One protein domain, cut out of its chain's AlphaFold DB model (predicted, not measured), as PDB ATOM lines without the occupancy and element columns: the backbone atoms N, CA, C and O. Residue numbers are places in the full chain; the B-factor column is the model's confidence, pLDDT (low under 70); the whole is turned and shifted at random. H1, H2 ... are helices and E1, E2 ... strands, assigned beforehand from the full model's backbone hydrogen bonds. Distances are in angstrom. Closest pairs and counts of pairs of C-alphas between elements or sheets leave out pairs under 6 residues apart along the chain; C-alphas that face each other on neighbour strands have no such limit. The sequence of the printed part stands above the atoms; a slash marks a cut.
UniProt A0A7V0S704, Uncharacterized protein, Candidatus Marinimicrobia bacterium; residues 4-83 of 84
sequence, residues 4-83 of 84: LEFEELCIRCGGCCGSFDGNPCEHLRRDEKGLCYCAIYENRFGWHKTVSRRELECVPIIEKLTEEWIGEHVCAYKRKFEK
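What this domain is: This is residues 4 to 83 of the 84 residues of an uncharacterized protein of Candidatus Marinimicrobia bacterium (UniProt A0A7V0S704). This domain has little regular structure: two strand hairpins, E3-E4 and E1-E2, lie toward one end and three short helices, H1, H2 and H3, toward the other, with the long loop of residues 9 to 27 running between H1 and E1 and passing through the middle. The 80 printed residues, ordered H1, E1, E2, E3, E4, H2, H3, have only 29 in named elements, class mixed; both two-stranded sheets are antiparallel. It is compact, radius of gyration of the C-alphas 11.9 A, spanning 34 by 28 by 23 A.

How they stand to each other: In the hairpin of E3, residues 46 to 49, and E4, residues 55 to 58, N 48 and O 56 are within hydrogen-bond range, 2.8 A. In that of E1, residues 28 to 30, and E2, residues 36 to 38, N 29 and O 37 are, at 2.9 A. H1, residues 4 to 8, and H2, residues 61 to 64, only just touch, with 3 pairs of C-alphas within 8 A, the closest Glu 7 and Ile 61, 6.6 A. H3, residues 76 to 81, is near H2. Every O i to N i+4 pair is within range in H1 and H3; H2 is too short for one.

Where its parts are: E3 measures 10.3 A, E4 10.0 A, H3 8.8 A. H1 begins at C-alpha 4 (33.246, 14.098, 45.033); H3 ends at C-alpha 81 (19.056, 14.810, 36.396).

The domain as a whole: The farthest C-alphas, Arg 53 and Lys 83, are 34.9 A apart. The printed part has no cut. Links H1 to E1 and H2 to H3 are long. Residues 4 to 9 and 83 have pLDDT under 70.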
ATOM      1  N   LEU A   4      32.129  13.281  45.525       67.56
ATOM      2  CA  LEU A   4      33.246  14.098  45.033       67.56
ATOM      3  C   LEU A   4      33.131  14.429  43.538       67.56
ATOM      4  O   LEU A   4      33.262  15.589  43.159       67.56
ATOM      5  N   GLU A   5      32.828  13.436  42.698       67.69
ATOM      6  CA  GLU A   5      32.639  13.645  41.253       67.69
ATOM      7  C   GLU A   5      31.416  14.515  40.963       67.69
ATOM      8  O   GLU A   5      31.393  15.248  39.975       67.69
ATOM      9  N   PHE A   6      30.386  14.447  41.814       68.25
ATOM     10  CA  PHE A   6      29.318  15.428  41.762       68.25
ATOM     11  C   PHE A   6      29.880  16.791  42.112       68.25
ATOM     12  O   PHE A   6      29.826  17.653  41.256       68.25
ATOM     13  N   GLU A   7      30.474  17.010  43.278       69.31
ATOM     14  CA  GLU A   7      30.928  18.340  43.696       69.31
ATOM     15  C   GLU A   7      31.893  19.022  42.712       69.31
ATOM     16  O   GLU A   7      31.711  20.202  42.408       69.31
ATOM     17  N   GLU A   8      32.836  18.291  42.116       67.56
ATOM     18  CA  GLU A   8      33.761  18.821  41.102       67.56
ATOM     19  C   GLU A   8      33.055  19.400  39.863       67.56
ATOM     20  O   GLU A   8      33.550  20.343  39.240       67.56
ATOM     21  N   LEU A   9      31.863  18.898  39.523       63.97
ATOM     22  CA  LEU A   9      31.042  19.422  38.425       63.97
ATOM     23  C   LEU A   9      30.355  20.749  38.766       63.97
ATOM     24  O   LEU A   9      29.588  21.265  37.945       63.97
ATOM     25  N   CYS A  10      30.580  21.317  39.954       74.50
ATOM     26  CA  CYS A  10      29.947  22.557  40.356       74.50
ATOM     27  C   CYS A  10      30.584  23.664  39.527       74.50
ATOM     28  O   CYS A  10      31.583  24.268  39.910       74.50
ATOM     29  N   ILE A  11      29.972  23.965  38.378       74.38
ATOM     30  CA  ILE A  11      30.457  24.956  37.405       74.38
ATOM     31  C   ILE A  11      30.348  26.400  37.911       74.38
ATOM     32  O   ILE A  11      30.400  27.343  37.126       74.38
ATOM     33  N   ARG A  12      30.138  26.573  39.220       81.38
ATOM     34  CA  ARG A  12      30.053  27.862  39.890       81.38
ATOM     35  C   ARG A  12      29.022  28.778  39.222       81.38
ATOM     36  O   ARG A  12      29.244  29.964  39.031       81.38
ATOM     37  N   CYS A  13      27.858  28.220  38.880       85.94
ATOM     38  CA  CYS A  13      26.755  28.968  38.265       85.94
ATOM     39  C   CYS A  13      26.170  30.052  39.192       85.94
ATOM     40  O   CYS A  13      25.480  30.957  38.734       85.94
ATOM     41  N   GLY A  14      26.412  29.948  40.505       88.56
ATOM     42  CA  GLY A  14      25.877  30.859  41.517       88.56
ATOM     43  C   GLY A  14      24.394  30.650  41.847       88.56
ATOM     44  O   GLY A  14      23.888  31.354  42.716       88.56
ATOM     45  N   GLY A  15      23.712  29.690  41.206       90.38
ATOM     46  CA  GLY A  15      22.295  29.381  41.430       90.38
ATOM     47  C   GLY A  15      21.997  29.004  42.882       90.38
ATOM     48  O   GLY A  15      21.305  29.739  43.576       90.38
ATOM     49  N   CYS A  16      22.592  27.915  43.381       89.88
ATOM     50  CA  CYS A  16      22.408  27.475  44.773       89.88
ATOM     51  C   CYS A  16      22.957  28.466  45.815       89.88
ATOM     52  O   CYS A  16      22.525  28.455  46.962       89.88
ATOM     53  N   CYS A  17      23.878  29.352  45.423       91.94
ATOM     54  CA  CYS A  17      24.459  30.369  46.300       91.94
ATOM     55  C   CYS A  17      23.653  31.679  46.339       91.94
ATOM     56  O   CYS A  17      24.137  32.660  46.903       91.94
ATOM     57  N   GLY A  18      22.470  31.732  45.717       90.88
ATOM     58  CA  GLY A  18      21.577  32.893  45.769       90.88
ATOM     59  C   GLY A  18      21.945  34.039  44.821       90.88
ATOM     60  O   GLY A  18      21.441  35.147  44.989       90.88
ATOM     61  N   SER A  19      22.779  33.813  43.794       92.38
ATOM     62  CA  SER A  19      23.125  34.864  42.815       92.38
ATOM     63  C   SER A  19      21.916  35.411  42.048       92.38
ATOM     64  O   SER A  19      22.015  36.494  41.477       92.38
ATOM     65  N   PHE A  20      20.821  34.651  41.990       90.00
ATOM     66  CA  PHE A  20      19.587  34.993  41.277       90.00
ATOM     67  C   PHE A  20      18.464  35.452  42.221       90.00
ATOM     68  O   PHE A  20      17.425  35.897  41.752       90.00
ATOM     69  N   ASP A  21      18.684  35.376  43.536       85.88
ATOM     70  CA  ASP A  21      17.735  35.777  44.589       85.88
ATOM     71  C   ASP A  21      17.951  37.245  45.028       85.88
ATOM     72  O   ASP A  21      17.316  37.753  45.941       85.88
ATOM     73  N   GLY A  22      18.933  37.947  44.447       85.94
ATOM     74  CA  GLY A  22      19.332  39.291  44.899       85.94
ATOM     75  C   GLY A  22      19.962  39.325  46.302       85.94
ATOM     76  O   GLY A  22      20.393  40.383  46.756       85.94
ATOM     77  N   ASN A  23      20.065  38.173  46.970       91.69
ATOM     78  CA  ASN A  23      20.581  38.022  48.323       91.69
ATOM     79  C   ASN A  23      21.547  36.826  48.417       91.69
ATOM     80  O   ASN A  23      21.224  35.799  49.024       91.69
ATOM     81  N   PRO A  24      22.724  36.921  47.777       94.62
ATOM     82  CA  PRO A  24      23.662  35.814  47.706       94.62
ATOM     83  C   PRO A  24      24.296  35.488  49.061       94.62
ATOM     84  O   PRO A  24      24.350  36.329  49.961       94.62
ATOM     85  N   CYS A  25      24.843  34.276  49.169       95.75
ATOM     86  CA  CYS A  25      25.737  33.868  50.250       95.75
ATOM     87  C   CYS A  25      26.900  34.864  50.410       95.75
ATOM     88  O   CYS A  25      27.475  35.331  49.424       95.75
ATOM     89  N   GLU A  26      27.285  35.156  51.652       96.62
ATOM     90  CA  GLU A  26      28.341  36.111  52.011       96.62
ATOM     91  C   GLU A  26      29.725  35.738  51.463       96.62
ATOM     92  O   GLU A  26      30.610  36.591  51.363       96.62
ATOM     93  N   HIS A  27      29.905  34.481  51.055       95.75
ATOM     94  CA  HIS A  27      31.128  33.957  50.449       95.75
ATOM     95  C   HIS A  27      31.070  33.850  48.919       95.75
ATOM     96  O   HIS A  27      32.076  33.489  48.300       95.75
ATOM     97  N   LEU A  28      29.934  34.176  48.291       94.38
ATOM     98  CA  LEU A  28      29.826  34.220  46.836       94.38
ATOM     99  C   LEU A  28      30.615  35.415  46.293       94.38
ATOM    100  O   LEU A  28      30.448  36.556  46.728       94.38
ATOM    101  N   ARG A  29      31.489  35.157  45.328       94.19
ATOM    102  CA  ARG A  29      32.312  36.161  44.648       94.19
ATOM    103  C   ARG A  29      32.158  36.023  43.141       94.19
ATOM    104  O   ARG A  29      31.622  35.026  42.659       94.19
ATOM    105  N   ARG A  30      32.631  37.031  42.408       92.81
ATOM    106  CA  ARG A  30      32.781  37.004  40.951       92.81
ATOM    107  C   ARG A  30      34.235  37.251  40.589       92.81
ATOM    108  O   ARG A  30      34.898  38.037  41.265       92.81
ATOM    109  N   ASP A  31      34.725  36.546  39.582       90.25
ATOM    110  CA  ASP A  31      36.034  36.821  38.998       90.25
ATOM    111  C   ASP A  31      35.957  37.977  37.983       90.25
ATOM    112  O   ASP A  31      34.889  38.532  37.715       90.25
ATOM    113  N   GLU A  32      37.102  38.342  37.405       93.12
ATOM    114  CA  GLU A  32      37.215  39.417  36.406       93.12
ATOM    115  C   GLU A  32      36.415  39.144  35.122       93.12
ATOM    116  O   GLU A  32      36.088  40.067  34.381       93.12
ATOM    117  N   LYS A  33      36.073  37.876  34.861       88.25
ATOM    118  CA  LYS A  33      35.257  37.444  33.718       88.25
ATOM    119  C   LYS A  33      33.768  37.374  34.070       88.25
ATOM    120  O   LYS A  33      32.957  36.989  33.232       88.25
ATOM    121  N   GLY A  34      33.402  37.745  35.297       86.81
ATOM    122  CA  GLY A  34      32.035  37.722  35.802       86.81
ATOM    123  C   GLY A  34      31.538  36.338  36.220       86.81
ATOM    124  O   GLY A  34      30.363  36.224  36.585       86.81
ATOM    125  N   LEU A  35      32.388  35.304  36.207       87.50
ATOM    126  CA  LEU A  35      32.026  33.963  36.664       87.50
ATOM    127  C   LEU A  35      31.945  33.944  38.186       87.50
ATOM    128  O   LEU A  35      32.806  34.492  38.877       87.50
ATOM    129  N   CYS A  36      30.905  33.308  38.720       91.50
ATOM    130  CA  CYS A  36      30.772  33.177  40.162       91.50
ATOM    131  C   CYS A  36      31.795  32.166  40.706       91.50
ATOM    132  O   CYS A  36      32.254  31.276  39.995       91.50
ATOM    133  N   TYR A  37      32.157  32.291  41.980       90.69
ATOM    134  CA  TYR A  37      32.902  31.276  42.726       90.69
ATOM    135  C   TYR A  37      32.645  31.407  44.230       90.69
ATOM    136  O   TYR A  37      32.258  32.471  44.714       90.69
ATOM    137  N   CYS A  38      32.843  30.318  44.975       91.75
ATOM    138  CA  CYS A  38      32.768  30.326  46.434       91.75
ATOM    139  C   CYS A  38      34.169  30.540  47.018       91.75
ATOM    140  O   CYS A  38      35.075  29.757  46.733       91.75
ATOM    141  N   ALA A  39      34.351  31.577  47.839       94.25
ATOM    142  CA  ALA A  39      35.642  31.887  48.463       94.25
ATOM    143  C   ALA A  39      36.079  30.859  49.522       94.25
ATOM    144  O   ALA A  39      37.259  30.779  49.847       94.25
ATOM    145  N   ILE A  40      35.135  30.075  50.048       93.56
ATOM    146  CA  ILE A  40      35.374  29.050  51.072       93.56
ATOM    147  C   ILE A  40      35.044  27.650  50.554       93.56
ATOM    148  O   ILE A  40      34.626  26.809  51.334       93.56
ATOM    149  N   TYR A  41      35.169  27.401  49.245       89.12
ATOM    150  CA  TYR A  41      34.644  26.184  48.614       89.12
ATOM    151  C   TYR A  41      35.026  24.891  49.359       89.12
ATOM    152  O   TYR A  41      34.139  24.095  49.646       89.12
ATOM    153  N   GLU A  42      36.286  24.732  49.768       88.69
ATOM    154  CA  GLU A  42      36.774  23.562  50.527       88.69
ATOM    155  C   GLU A  42      36.100  23.374  51.900       88.69
ATOM    156  O   GLU A  42      35.961  22.256  52.377       88.69
ATOM    157  N   ASN A  43      35.635  24.461  52.519       90.75
ATOM    158  CA  ASN A  43      34.992  24.480  53.838       90.75
ATOM    159  C   ASN A  43      33.551  25.006  53.751       90.75
ATOM    160  O   ASN A  43      33.056  25.651  54.673       90.75
ATOM    161  N   ARG A  44      32.896  24.807  52.601       91.31
ATOM    162  CA  ARG A  44      31.606  25.443  52.320       91.31
ATOM    163  C   ARG A  44      30.446  24.812  53.063       91.31
ATOM    164  O   ARG A  44      29.432  25.471  53.184       91.31
ATOM    165  N   PHE A  45      30.545  23.560  53.495       92.88
ATOM    166  CA  PHE A  45      29.392  22.863  54.055       92.88
ATOM    167  C   PHE A  45      29.014  23.389  55.444       92.88
ATOM    168  O   PHE A  45      29.878  23.801  56.217       92.88
ATOM    169  N   GLY A  46      27.716  23.373  55.747       95.12
ATOM    170  CA  GLY A  46      27.141  23.862  56.998       95.12
ATOM    171  C   GLY A  46      26.475  25.235  56.885       95.12
ATOM    172  O   GLY A  46      26.146  25.706  55.793       95.12
ATOM    173  N   TRP A  47      26.241  25.859  58.039       96.56
ATOM    174  CA  TRP A  47      25.487  27.106  58.163       96.56
ATOM    175  C   TRP A  47      26.323  28.339  57.822       96.56
ATOM    176  O   TRP A  47      27.380  28.568  58.405       96.56
ATOM    177  N   HIS A  48      25.782  29.168  56.932       95.56
ATOM    178  CA  HIS A  48      26.346  30.446  56.490       95.56
ATOM    179  C   HIS A  48      25.271  31.525  56.473       95.56
ATOM    180  O   HIS A  48      24.093  31.272  56.745       95.56
ATOM    181  N   LYS A  49      25.666  32.751  56.123       96.62
ATOM    182  CA  LYS A  49      24.732  33.864  55.970       96.62
ATOM    183  C   LYS A  49      24.726  34.407  54.554       96.62
ATOM    184  O   LYS A  49      25.704  34.328  53.813       96.62
ATOM    185  N   THR A  50      23.602  34.991  54.166       95.88
ATOM    186  CA  THR A  50      23.538  35.866  53.001       95.88
ATOM    187  C   THR A  50      24.116  37.242  53.328       95.88
ATOM    188  O   THR A  50      24.297  37.602  54.494       95.88
ATOM    189  N   VAL A  51      24.327  38.071  52.307       95.12
ATOM    190  CA  VAL A  51      24.706  39.484  52.484       95.12
ATOM    191  C   VAL A  51      23.697  40.275  53.331       95.12
ATOM    192  O   VAL A  51      24.089  41.186  54.058       95.12
ATOM    193  N   SER A  52      22.410  39.898  53.311       95.06
ATOM    194  CA  SER A  52      21.373  40.470  54.182       95.06
ATOM    195  C   SER A  52      21.286  39.812  55.568       95.06
ATOM    196  O   SER A  52      20.330  40.074  56.297       95.06
ATOM    197  N   ARG A  53      22.233  38.935  55.927       94.44
ATOM    198  CA  ARG A  53      22.282  38.167  57.184       94.44
ATOM    199  C   ARG A  53      21.190  37.105  57.363       94.44
ATOM    200  O   ARG A  53      20.987  36.654  58.488       94.44
ATOM    201  N   ARG A  54      20.506  36.683  56.294       94.56
ATOM    202  CA  ARG A  54      19.611  35.516  56.355       94.56
ATOM    203  C   ARG A  54      20.460  34.252  56.457       94.56
ATOM    204  O   ARG A  54      21.447  34.137  55.737       94.56
ATOM    205  N   GLU A  55      20.080  33.321  57.318       94.81
ATOM    206  CA  GLU A  55      20.770  32.034  57.437       94.81
ATOM    207  C   GLU A  55      20.463  31.136  56.233       94.81
ATOM    208  O   GLU A  55      19.355  31.150  55.691       94.81
ATOM    209  N   LEU A  56      21.471  30.389  55.790       92.88
ATOM    210  CA  LEU A  56      21.354  29.370  54.754       92.88
ATOM    211  C   LEU A  56      22.286  28.207  55.083       92.88
ATOM    212  O   LEU A  56      23.387  28.415  55.594       92.88
ATOM    213  N   GLU A  57      21.872  26.997  54.745       93.81
ATOM    214  CA  GLU A  57      22.714  25.817  54.877       93.81
ATOM    215  C   GLU A  57      23.281  25.440  53.507       93.81
ATOM    216  O   GLU A  57      22.557  25.320  52.515       93.81
ATOM    217  N   CYS A  58      24.602  25.305  53.431       92.31
ATOM    218  CA  CYS A  58      25.259  24.751  52.263       92.31
ATOM    219  C   CYS A  58      25.452  23.253  52.495       92.31
ATOM    220  O   CYS A  58      26.222  22.834  53.357       92.31
ATOM    221  N   VAL A  59      24.740  22.463  51.705       90.88
ATOM    222  CA  VAL A  59      24.735  20.999  51.753       90.88
ATOM    223  C   VAL A  59      25.412  20.424  50.505       90.88
ATOM    224  O   VAL A  59      25.602  21.162  49.525       90.88
ATOM    225  N   PRO A  60      25.782  19.132  50.505       88.50
ATOM    226  CA  PRO A  60      26.146  18.422  49.286       88.50
ATOM    227  C   PRO A  60      25.111  18.618  48.171       88.50
ATOM    228  O   PRO A  60      23.901  18.653  48.401       88.50
ATOM    229  N   ILE A  61      25.571  18.728  46.927       85.25
ATOM    230  CA  ILE A  61      24.721  18.965  45.757       85.25
ATOM    231  C   ILE A  61      23.662  17.875  45.609       85.25
ATOM    232  O   ILE A  61      22.536  18.188  45.234       85.25
ATOM    233  N   ILE A  62      23.993  16.618  45.915       84.25
ATOM    234  CA  ILE A  62      23.037  15.507  45.846       84.25
ATOM    235  C   ILE A  62      21.830  15.722  46.766       84.25
ATOM    236  O   ILE A  62      20.704  15.452  46.357       84.25
ATOM    237  N   GLU A  63      22.047  16.281  47.957       86.94
ATOM    238  CA  GLU A  63      20.974  16.648  48.882       86.94
ATOM    239  C   GLU A  63      20.182  17.825  48.309       86.94
ATOM    240  O   GLU A  63      18.953  17.775  48.212       86.94
ATOM    241  N   LYS A  64      20.895  18.840  47.796       87.12
ATOM    242  CA  LYS A  64      20.273  20.041  47.229       87.12
ATOM    243  C   LYS A  64      19.351  19.747  46.047       87.12
ATOM    244  O   LYS A  64      18.351  20.433  45.876       87.12
ATOM    245  N   LEU A  65      19.672  18.741  45.230       86.56
ATOM    246  CA  LEU A  65      18.905  18.370  44.035       86.56
ATOM    247  C   LEU A  65      17.452  17.967  44.319       86.56
ATOM    248  O   LEU A  65      16.630  18.037  43.407       86.56
ATOM    249  N   THR A  66      17.142  17.558  45.549       85.56
ATOM    250  CA  THR A  66      15.785  17.161  45.953       85.56
ATOM    251  C   THR A  66      14.888  18.348  46.318       85.56
ATOM    252  O   THR A  66      13.680  18.185  46.461       85.56
ATOM    253  N   GLU A  67      15.463  19.546  46.429       86.62
ATOM    254  CA  GLU A  67      14.766  20.774  46.803       86.62
ATOM    255  C   GLU A  67      14.511  21.673  45.590       86.62
ATOM    256  O   GLU A  67      15.207  21.583  44.578       86.62
ATOM    257  N   GLU A  68      13.561  22.600  45.713       88.62
ATOM    258  CA  GLU A  68      13.396  23.722  44.783       88.62
ATOM    259  C   GLU A  68      14.106  24.975  45.309       88.62
ATOM    260  O   GLU A  68      14.101  25.256  46.510       88.62
ATOM    261  N   TRP A  69      14.731  25.751  44.418       89.25
ATOM    262  CA  TRP A  69      15.326  27.038  44.795       89.25
ATOM    263  C   TRP A  69      15.385  28.046  43.643       89.25
ATOM    264  O   TRP A  69      15.443  27.708  42.460       89.25
ATOM    265  N   ILE A  70      15.446  29.335  43.992       90.19
ATOM    266  CA  ILE A  70      15.606  30.414  43.010       90.19
ATOM    267  C   ILE A  70      16.948  30.260  42.286       90.19
ATOM    268  O   ILE A  70      18.014  30.268  42.899       90.19
ATOM    269  N   GLY A  71      16.899  30.161  40.956       89.12
ATOM    270  CA  GLY A  71      18.086  29.933  40.131       89.12
ATOM    271  C   GLY A  71      18.435  28.455  39.927       89.12
ATOM    272  O   GLY A  71      19.506  28.153  39.409       89.12
ATOM    273  N   GLU A  72      17.560  27.515  40.286       90.19
ATOM    274  CA  GLU A  72      17.774  26.091  39.998       90.19
ATOM    275  C   GLU A  72      17.892  25.770  38.502       90.19
ATOM    276  O   GLU A  72      18.681  24.913  38.116       90.19
ATOM    277  N   HIS A  73      17.210  26.529  37.638       87.25
ATOM    278  CA  HIS A  73      17.251  26.361  36.182       87.25
ATOM    279  C   HIS A  73      18.649  26.581  35.571       87.25
ATOM    280  O   HIS A  73      18.922  26.103  34.468       87.25
ATOM    281  N   VAL A  74      19.556  27.287  36.265       87.44
ATOM    282  CA  VAL A  74      20.962  27.435  35.834       87.44
ATOM    283  C   VAL A  74      21.886  26.359  36.409       87.44
ATOM    284  O   VAL A  74      23.060  26.291  36.040       87.44
ATOM    285  N   CYS A  75      21.385  25.506  37.303       87.19
ATOM    286  CA  CYS A  75      22.151  24.426  37.902       87.19
ATOM    287  C   CYS A  75      22.394  23.314  36.875       87.19
ATOM    288  O   CYS A  75      21.462  22.673  36.387       87.19
ATOM    289  N   ALA A  76      23.666  23.054  36.564       82.31
ATOM    290  CA  ALA A  76      24.046  22.015  35.609       82.31
ATOM    291  C   ALA A  76      23.567  20.618  36.040       82.31
ATOM    292  O   ALA A  76      23.164  19.825  35.192       82.31
ATOM    293  N   TYR A  77      23.564  20.333  37.346       81.56
ATOM    294  CA  TYR A  77      23.092  19.057  37.879       81.56
ATOM    295  C   TYR A  77      21.595  18.894  37.704       81.56
ATOM    296  O   TYR A  77      21.167  17.896  37.138       81.56
ATOM    297  N   LYS A  78      20.808  19.886  38.128       84.44
ATOM    298  CA  LYS A  78      19.349  19.808  38.059       84.44
ATOM    299  C   LYS A  78      18.907  19.597  36.606       84.44
ATOM    300  O   LYS A  78      18.272  18.600  36.307       84.44
ATOM    301  N   ARG A  79      19.491  20.339  35.656       82.25
ATOM    302  CA  ARG A  79      19.302  20.106  34.207       82.25
ATOM    303  C   ARG A  79      19.722  18.719  33.697       82.25
ATOM    304  O   ARG A  79      19.173  18.251  32.701       82.25
ATOM    305  N   LYS A  80      20.750  18.108  34.295       80.06
ATOM    306  CA  LYS A  80      21.252  16.779  33.912       80.06
ATOM    307  C   LYS A  80      20.370  15.660  34.473       80.06
ATOM    308  O   LYS A  80      20.214  14.653  33.791       80.06
ATOM    309  N   PHE A  81      19.808  15.839  35.669       78.00
ATOM    310  CA  PHE A  81      19.056  14.810  36.396       78.00
ATOM    311  C   PHE A  81      17.528  14.980  36.354       78.00
ATOM    312  O   PHE A  81      16.833  13.995  36.554       78.00
ATOM    313  N   GLU A  82      16.996  16.160  36.020       70.19
ATOM    314  CA  GLU A  82      15.556  16.389  35.772       70.19
ATOM    315  C   GLU A  82      15.067  15.805  34.445       70.19
ATOM    316  O   GLU A  82      13.866  15.726  34.208       70.19
ATOM    317  N   LYS A  83      15.972  15.389  33.552       49.12
ATOM    318  CA  LYS A  83      15.589  14.632  32.356       49.12
ATOM    319  C   LYS A  83      15.345  13.166  32.719       49.12
ATOM    320  O   LYS A  83      16.164  12.321  32.369       49.12
TER     321      LYS A  83